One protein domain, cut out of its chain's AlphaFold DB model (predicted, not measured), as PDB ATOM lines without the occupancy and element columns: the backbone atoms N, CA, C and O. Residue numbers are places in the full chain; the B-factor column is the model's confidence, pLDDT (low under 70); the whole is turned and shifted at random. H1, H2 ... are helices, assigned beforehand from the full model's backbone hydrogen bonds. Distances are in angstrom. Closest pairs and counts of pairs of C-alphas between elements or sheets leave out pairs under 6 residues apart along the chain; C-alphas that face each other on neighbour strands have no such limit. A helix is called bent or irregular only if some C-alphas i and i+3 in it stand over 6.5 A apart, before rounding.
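This is residues 139 to 174 and 183 to 206 of the 214 residues of an uncharacterized protein of Acidobacteria bacterium (UniProt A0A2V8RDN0). Three helical pieces, the hairpin H1 and H2 and the first arm of the bent helix H3, lie side by side in a triangle, and residues 197 to 206 of H3 stick out. The printed part is all helix: 60 residues with H1, H2, H3 in that order and no named strand. It is only just loose, close to compact, with a radius of gyration of the C-alphas of 12.8 A and spans of 48 by 22 by 16 A.

H1, residues 139 to 148, touches H2, residues 156 to 170, with H2's residues 159 to 163 alone; the closest C-alphas, of Ala 142 and Ala 163, are 6.2 A apart. This hairpin runs opposite ways at a shallow tilt of 12 degrees. H3, residues 184 to 206, was assigned as one helix by its hydrogen bonds but is bent, with C-alphas 194 and 197 6.6 A apart; its arms, H3a to 194 and H3b from 197, stand at 26 degrees. H1 touches H3a, closest C-alphas Gly 146 and Ala 189, 5.5 A, the same way at 23 degrees, a shallow tilt. H2 and H3a are near each other; H3b is apart from H1 and H2. Every O i to N i+4 pair is within hydrogen-bond range in H1, H3a and H3b, and 10 of 11 in H2.

H1 begins at C-alpha 139 (-30.740, -19.998, 0.933). H2 is 20.9 A long, H3a 15.0 A, and H3b 14.1 A, ending at C-alpha 206 (0.270, -5.964, 11.460).

The C-alphas of Pro 174 and Met 206 are the two farthest apart, 47.6 A. Residues 175 to 182 are not printed; C-alphas 174 and 183 are 15.1 A apart across the cut. The link H1 to H2 is short. Mean pLDDT of the printed part is 73.4; residues 171 to 174 are among the 13 under 70.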
ATOM      1  N   ASP A 139     -31.312 -20.511  -0.312       65.06
ATOM      2  CA  ASP A 139     -30.740 -19.998   0.933       65.06
ATOM      3  C   ASP A 139     -29.680 -20.935   1.546       65.06
ATOM      4  O   ASP A 139     -28.693 -20.451   2.084       65.06
ATOM      5  N   SER A 140     -29.806 -22.267   1.427       71.38
ATOM      6  CA  SER A 140     -28.709 -23.155   1.849       71.38
ATOM      7  C   SER A 140     -27.512 -23.029   0.910       71.38
ATOM      8  O   SER A 140     -26.379 -23.083   1.373       71.38
ATOM      9  N   ILE A 141     -27.754 -22.786  -0.383       77.62
ATOM     10  CA  ILE A 141     -26.699 -22.480  -1.358       77.62
ATOM     11  C   ILE A 141     -26.057 -21.122  -1.042       77.62
ATOM     12  O   ILE A 141     -24.838 -21.025  -1.041       77.62
ATOM     13  N   ALA A 142     -26.842 -20.091  -0.714       73.81
ATOM     14  CA  ALA A 142     -26.319 -18.772  -0.356       73.81
ATOM     15  C   ALA A 142     -25.464 -18.811   0.922       73.81
ATOM     16  O   ALA A 142     -24.388 -18.218   0.953       73.81
ATOM     17  N   VAL A 143     -25.892 -19.552   1.952       75.62
ATOM     18  CA  VAL A 143     -25.102 -19.752   3.180       75.62
ATOM     19  C   VAL A 143     -23.851 -20.588   2.902       75.62
ATOM     20  O   VAL A 143     -22.774 -20.231   3.369       75.62
ATOM     21  N   ALA A 144     -23.958 -21.655   2.101       78.56
ATOM     22  CA  ALA A 144     -22.808 -22.472   1.718       78.56
ATOM     23  C   ALA A 144     -21.785 -21.678   0.892       78.56
ATOM     24  O   ALA A 144     -20.592 -21.812   1.125       78.56
ATOM     25  N   LEU A 145     -22.229 -20.805  -0.017       72.56
ATOM     26  CA  LEU A 145     -21.348 -19.892  -0.748       72.56
ATOM     27  C   LEU A 145     -20.750 -18.819   0.164       72.56
ATOM     28  O   LEU A 145     -19.598 -18.454  -0.028       72.56
ATOM     29  N   GLY A 146     -21.507 -18.339   1.155       71.44
ATOM     30  CA  GLY A 146     -21.071 -17.327   2.118       71.44
ATOM     31  C   GLY A 146     -20.116 -17.825   3.203       71.44
ATOM     32  O   GLY A 146     -19.443 -17.002   3.808       71.44
ATOM     33  N   TRP A 147     -20.022 -19.135   3.444       72.94
ATOM     34  CA  TRP A 147     -19.079 -19.726   4.410       72.94
ATOM     35  C   TRP A 147     -18.033 -20.636   3.756       72.94
ATOM     36  O   TRP A 147     -16.909 -20.731   4.238       72.94
ATOM     37  N   GLY A 148     -18.361 -21.276   2.634       72.88
ATOM     38  CA  GLY A 148     -17.473 -22.201   1.925       72.88
ATOM     39  C   GLY A 148     -16.241 -21.535   1.311       72.88
ATOM     40  O   GLY A 148     -15.231 -22.201   1.100       72.88
ATOM     41  N   TRP A 149     -16.272 -20.217   1.086       69.88
ATOM     42  CA  TRP A 149     -15.116 -19.471   0.574       69.88
ATOM     43  C   TRP A 149     -13.954 -19.390   1.577       69.88
ATOM     44  O   TRP A 149     -12.819 -19.195   1.149       69.88
ATOM     45  N   ILE A 150     -14.197 -19.615   2.878       71.62
ATOM     46  CA  ILE A 150     -13.143 -19.671   3.912       71.62
ATOM     47  C   ILE A 150     -12.112 -20.768   3.588       71.62
ATOM     48  O   ILE A 150     -10.948 -20.652   3.958       71.62
ATOM     49  N   ILE A 151     -12.523 -21.806   2.853       70.75
ATOM     50  CA  ILE A 151     -11.680 -22.951   2.487       70.75
ATOM     51  C   ILE A 151     -10.974 -22.736   1.134       70.75
ATOM     52  O   ILE A 151      -9.931 -23.336   0.885       70.75
ATOM     53  N   VAL A 152     -11.498 -21.871   0.252       71.38
ATOM     54  CA  VAL A 152     -11.016 -21.728  -1.136       71.38
ATOM     55  C   VAL A 152     -10.742 -20.257  -1.465       71.38
ATOM     56  O   VAL A 152     -11.542 -19.558  -2.090       71.38
ATOM     57  N   TRP A 153      -9.570 -19.793  -1.033       64.94
ATOM     58  CA  TRP A 153      -9.173 -18.382  -0.999       64.94
ATOM     59  C   TRP A 153      -9.201 -17.600  -2.342       64.94
ATOM     60  O   TRP A 153      -9.441 -16.396  -2.287       64.94
ATOM     61  N   PRO A 154      -9.073 -18.187  -3.555       72.00
ATOM     62  CA  PRO A 154      -9.218 -17.403  -4.794       72.00
ATOM     63  C   PRO A 154     -10.666 -17.223  -5.298       72.00
ATOM     64  O   PRO A 154     -10.896 -16.446  -6.221       72.00
ATOM     65  N   VAL A 155     -11.673 -17.899  -4.727       70.12
ATOM     66  CA  VAL A 155     -13.041 -17.933  -5.308       70.12
ATOM     67  C   VAL A 155     -13.900 -16.715  -4.910       70.12
ATOM     68  O   VAL A 155     -14.985 -16.491  -5.450       70.12
ATOM     69  N   ILE A 156     -13.399 -15.863  -4.012       69.00
ATOM     70  CA  ILE A 156     -14.135 -14.741  -3.403       69.00
ATOM     71  C   ILE A 156     -14.604 -13.718  -4.451       69.00
ATOM     72  O   ILE A 156     -15.736 -13.238  -4.381       69.00
ATOM     73  N   VAL A 157     -13.770 -13.436  -5.461       73.81
ATOM     74  CA  VAL A 157     -14.056 -12.440  -6.514       73.81
ATOM     75  C   VAL A 157     -15.295 -12.817  -7.334       73.81
ATOM     76  O   VAL A 157     -16.021 -11.940  -7.797       73.81
ATOM     77  N   VAL A 158     -15.582 -14.115  -7.469       72.94
ATOM     78  CA  VAL A 158     -16.725 -14.626  -8.241       72.94
ATOM     79  C   VAL A 158     -17.928 -14.926  -7.340       72.94
ATOM     80  O   VAL A 158     -19.070 -14.683  -7.730       72.94
ATOM     81  N   ALA A 159     -17.699 -15.407  -6.114       71.75
ATOM     82  CA  ALA A 159     -18.768 -15.771  -5.184       71.75
ATOM     83  C   ALA A 159     -19.608 -14.564  -4.728       71.75
ATOM     84  O   ALA A 159     -20.828 -14.674  -4.592       71.75
ATOM     85  N   LEU A 160     -18.971 -13.406  -4.531       71.00
ATOM     86  CA  LEU A 160     -19.618 -12.190  -4.036       71.00
ATOM     87  C   LEU A 160     -20.655 -11.610  -5.025       71.00
ATOM     88  O   LEU A 160     -21.818 -11.457  -4.637       71.00
ATOM     89  N   PRO A 161     -20.319 -11.354  -6.310       77.12
ATOM     90  CA  PRO A 161     -21.313 -10.909  -7.285       77.12
ATOM     91  C   PRO A 161     -22.373 -11.981  -7.559       77.12
ATOM     92  O   PRO A 161     -23.541 -11.632  -7.732       77.12
ATOM     93  N   ALA A 162     -22.020 -13.273  -7.532       75.69
ATOM     94  CA  ALA A 162     -22.984 -14.360  -7.703       75.69
ATOM     95  C   ALA A 162     -24.031 -14.390  -6.575       75.69
ATOM     96  O   ALA A 162     -25.228 -14.488  -6.851       75.69
ATOM     97  N   ALA A 163     -23.611 -14.245  -5.315       72.94
ATOM     98  CA  ALA A 163     -24.514 -14.191  -4.166       72.94
ATOM     99  C   ALA A 163     -25.453 -12.972  -4.221       72.94
ATOM    100  O   ALA A 163     -26.664 -13.112  -4.024       72.94
ATOM    101  N   ILE A 164     -24.920 -11.791  -4.557       79.25
ATOM    102  CA  ILE A 164     -25.713 -10.558  -4.697       79.25
ATOM    103  C   ILE A 164     -26.702 -10.679  -5.863       79.25
ATOM    104  O   ILE A 164     -27.878 -10.338  -5.714       79.25
ATOM    105  N   PHE A 165     -26.261 -11.208  -7.007       83.44
ATOM    106  CA  PHE A 165     -27.108 -11.416  -8.180       83.44
ATOM    107  C   PHE A 165     -28.253 -12.391  -7.891       83.44
ATOM    108  O   PHE A 165     -29.409 -12.098  -8.210       83.44
ATOM    109  N   LEU A 166     -27.961 -13.521  -7.236       74.38
ATOM    110  CA  LEU A 166     -28.978 -14.479  -6.809       74.38
ATOM    111  C   LEU A 166     -29.982 -13.822  -5.853       74.38
ATOM    112  O   LEU A 166     -31.189 -13.943  -6.055       74.38
ATOM    113  N   HIS A 167     -29.521 -13.060  -4.861       72.12
ATOM    114  CA  HIS A 167     -30.421 -12.359  -3.947       72.12
ATOM    115  C   HIS A 167     -31.320 -11.348  -4.682       72.12
ATOM    116  O   HIS A 167     -32.541 -11.356  -4.518       72.12
ATOM    117  N   ALA A 168     -30.738 -10.520  -5.554       80.56
ATOM    118  CA  ALA A 168     -31.467  -9.505  -6.311       80.56
ATOM    119  C   ALA A 168     -32.504 -10.108  -7.273       80.56
ATOM    120  O   ALA A 168     -33.613  -9.580  -7.392       80.56
ATOM    121  N   LYS A 169     -32.172 -11.226  -7.929       78.94
ATOM    122  CA  LYS A 169     -33.051 -11.909  -8.886       78.94
ATOM    123  C   LYS A 169     -34.163 -12.698  -8.192       78.94
ATOM    124  O   LYS A 169     -35.323 -12.602  -8.589       78.94
ATOM    125  N   TYR A 170     -33.836 -13.442  -7.137       71.75
ATOM    126  CA  TYR A 170     -34.781 -14.349  -6.476       71.75
ATOM    127  C   TYR A 170     -35.612 -13.697  -5.365       71.75
ATOM    128  O   TYR A 170     -36.545 -14.325  -4.869       71.75
ATOM    129  N   ARG A 171     -35.394 -12.416  -5.033       66.81
ATOM    130  CA  ARG A 171     -36.265 -11.678  -4.094       66.81
ATOM    131  C   ARG A 171     -37.727 -11.557  -4.551       66.81
ATOM    132  O   ARG A 171     -38.592 -11.301  -3.720       66.81
ATOM    133  N   LYS A 172     -37.992 -11.709  -5.856       59.53
ATOM    134  CA  LYS A 172     -39.336 -11.647  -6.460       59.53
ATOM    135  C   LYS A 172     -39.930 -13.023  -6.783       59.53
ATOM    136  O   LYS A 172     -41.062 -13.085  -7.250       59.53
ATOM    137  N   ALA A 173     -39.184 -14.111  -6.581       58.62
ATOM    138  CA  ALA A 173     -39.712 -15.447  -6.828       58.62
ATOM    139  C   ALA A 173     -40.795 -15.780  -5.781       58.62
ATOM    140  O   ALA A 173     -40.624 -15.420  -4.610       58.62
ATOM    141  N   PRO A 174     -41.903 -16.438  -6.175       51.12
ATOM    142  CA  PRO A 174     -42.986 -16.778  -5.262       51.12
ATOM    143  C   PRO A 174     -42.429 -17.610  -4.107       51.12
ATOM    144  O   PRO A 174     -41.823 -18.666  -4.299       51.12
ATOM    145  N   GLY A 183     -36.136 -13.771   7.889       63.66
ATOM    146  CA  GLY A 183     -35.208 -12.967   7.074       63.66
ATOM    147  C   GLY A 183     -33.799 -12.775   7.655       63.66
ATOM    148  O   GLY A 183     -32.916 -12.284   6.958       63.66
ATOM    149  N   TRP A 184     -33.557 -13.193   8.901       71.62
ATOM    150  CA  TRP A 184     -32.251 -13.095   9.566       71.62
ATOM    151  C   TRP A 184     -31.154 -13.941   8.903       71.62
ATOM    152  O   TRP A 184     -29.983 -13.592   8.996       71.62
ATOM    153  N   ARG A 185     -31.500 -15.017   8.181       68.44
ATOM    154  CA  ARG A 185     -30.499 -15.894   7.533       68.44
ATOM    155  C   ARG A 185     -29.675 -15.160   6.468       68.44
ATOM    156  O   ARG A 185     -28.486 -15.429   6.328       68.44
ATOM    157  N   PHE A 186     -30.263 -14.162   5.801       66.31
ATOM    158  CA  PHE A 186     -29.527 -13.283   4.886       66.31
ATOM    159  C   PHE A 186     -28.573 -12.341   5.623       66.31
ATOM    160  O   PHE A 186     -27.457 -12.125   5.157       66.31
ATOM    161  N   TRP A 187     -28.969 -11.835   6.794       74.62
ATOM    162  CA  TRP A 187     -28.081 -11.038   7.639       74.62
ATOM    163  C   TRP A 187     -26.869 -11.847   8.101       74.62
ATOM    164  O   TRP A 187     -25.760 -11.332   8.057       74.62
ATOM    165  N   VAL A 188     -27.041 -13.130   8.437       74.31
ATOM    166  CA  VAL A 188     -25.920 -14.020   8.795       74.31
ATOM    167  C   VAL A 188     -24.927 -14.184   7.638       74.31
ATOM    168  O   VAL A 188     -23.718 -14.134   7.863       74.31
ATOM    169  N   ALA A 189     -25.408 -14.326   6.398       68.62
ATOM    170  CA  ALA A 189     -24.535 -14.395   5.225       68.62
ATOM    171  C   ALA A 189     -23.769 -13.077   4.999       68.62
ATOM    172  O   ALA A 189     -22.560 -13.099   4.781       68.62
ATOM    173  N   TYR A 190     -24.445 -11.926   5.111       72.94
ATOM    174  CA  TYR A 190     -23.805 -10.610   4.985       72.94
ATOM    175  C   TYR A 190     -22.793 -10.329   6.095       72.94
ATOM    176  O   TYR A 190     -21.734  -9.770   5.818       72.94
ATOM    177  N   ILE A 191     -23.082 -10.749   7.330       78.06
ATOM    178  CA  ILE A 191     -22.139 -10.654   8.445       78.06
ATOM    179  C   ILE A 191     -20.880 -11.459   8.111       78.06
ATOM    180  O   ILE A 191     -19.795 -10.910   8.224       78.06
ATOM    181  N   GLY A 192     -20.989 -12.686   7.591       70.88
ATOM    182  CA  GLY A 192     -19.814 -13.455   7.150       70.88
ATOM    183  C   GLY A 192     -18.924 -12.702   6.146       70.88
ATOM    184  O   GLY A 192     -17.700 -12.702   6.278       70.88
ATOM    185  N   PHE A 193     -19.524 -11.981   5.192       69.06
ATOM    186  CA  PHE A 193     -18.785 -11.149   4.234       69.06
ATOM    187  C   PHE A 193     -18.235  -9.844   4.829       69.06
ATOM    188  O   PHE A 193     -17.203  -9.360   4.375       69.06
ATOM    189  N   ALA A 194     -18.876  -9.265   5.845       76.25
ATOM    190  CA  ALA A 194     -18.432  -8.012   6.463       76.25
ATOM    191  C   ALA A 194     -17.131  -8.160   7.278       76.25
ATOM    192  O   ALA A 194     -16.421  -7.177   7.483       76.25
ATOM    193  N   TRP A 195     -16.780  -9.376   7.711       75.56
ATOM    194  CA  TRP A 195     -15.552  -9.630   8.476       75.56
ATOM    195  C   TRP A 195     -14.289  -9.709   7.591       75.56
ATOM    196  O   TRP A 195     -13.186  -9.481   8.087       75.56
ATOM    197  N   LEU A 196     -14.435  -9.944   6.277       71.12
ATOM    198  CA  LEU A 196     -13.343  -9.952   5.282       71.12
ATOM    199  C   LEU A 196     -12.469  -8.686   5.288       71.12
ATOM    200  O   LEU A 196     -11.255  -8.808   5.465       71.12
ATOM    201  N   PRO A 197     -13.028  -7.474   5.096       75.56
ATOM    202  CA  PRO A 197     -12.230  -6.249   5.051       75.56
ATOM    203  C   PRO A 197     -11.552  -5.953   6.391       75.56
ATOM    204  O   PRO A 197     -10.468  -5.376   6.414       75.56
ATOM    205  N   LEU A 198     -12.154  -6.388   7.500       79.50
ATOM    206  CA  LEU A 198     -11.637  -6.162   8.844       79.50
ATOM    207  C   LEU A 198     -10.396  -7.031   9.107       79.50
ATOM    208  O   LEU A 198      -9.374  -6.519   9.560       79.50
ATOM    209  N   LEU A 199     -10.430  -8.312   8.723       76.88
ATOM    210  CA  LEU A 199      -9.259  -9.195   8.795       76.88
ATOM    211  C   LEU A 199      -8.143  -8.760   7.838       76.88
ATOM    212  O   LEU A 199      -6.970  -8.798   8.210       76.88
ATOM    213  N   PHE A 200      -8.494  -8.301   6.633       79.44
ATOM    214  CA  PHE A 200      -7.517  -7.792   5.670       79.44
ATOM    215  C   PHE A 200      -6.832  -6.513   6.178       79.44
ATOM    216  O   PHE A 200      -5.609  -6.398   6.111       79.44
ATOM    217  N   ALA A 201      -7.597  -5.585   6.762       82.62
ATOM    218  CA  ALA A 201      -7.061  -4.375   7.375       82.62
ATOM    219  C   ALA A 201      -6.156  -4.685   8.580       82.62
ATOM    220  O   ALA A 201      -5.074  -4.112   8.680       82.62
ATOM    221  N   ILE A 202      -6.550  -5.622   9.455       85.31
ATOM    222  CA  ILE A 202      -5.722  -6.062  10.591       85.31
ATOM    223  C   ILE A 202      -4.424  -6.708  10.100       85.31
ATOM    224  O   ILE A 202      -3.353  -6.380  10.607       85.31
ATOM    225  N   SER A 203      -4.495  -7.595   9.104       84.38
ATOM    226  CA  SER A 203      -3.313  -8.245   8.527       84.38
ATOM    227  C   SER A 203      -2.350  -7.217   7.928       84.38
ATOM    228  O   SER A 203      -1.171  -7.214   8.279       84.38
ATOM    229  N   PHE A 204      -2.865  -6.283   7.120       86.19
ATOM    230  CA  PHE A 204      -2.076  -5.205   6.525       86.19
ATOM    231  C   PHE A 204      -1.438  -4.293   7.585       86.19
ATOM    232  O   PHE A 204      -0.261  -3.931   7.486       86.19
ATOM    233  N   TYR A 205      -2.198  -3.954   8.628       86.88
ATOM    234  CA  TYR A 205      -1.726  -3.148   9.750       86.88
ATOM    235  C   TYR A 205      -0.621  -3.859  10.543       86.88
ATOM    236  O   TYR A 205       0.408  -3.253  10.838       86.88
ATOM    237  N   MET A 206      -0.766  -5.162  10.804       85.00
ATOM    238  CA  MET A 206       0.270  -5.964  11.460       85.00
ATOM    239  C   MET A 206       1.554  -6.046  10.626       85.00
ATOM    240  O   MET A 206       2.634  -5.856  11.179       85.00
TER     241      MET A 206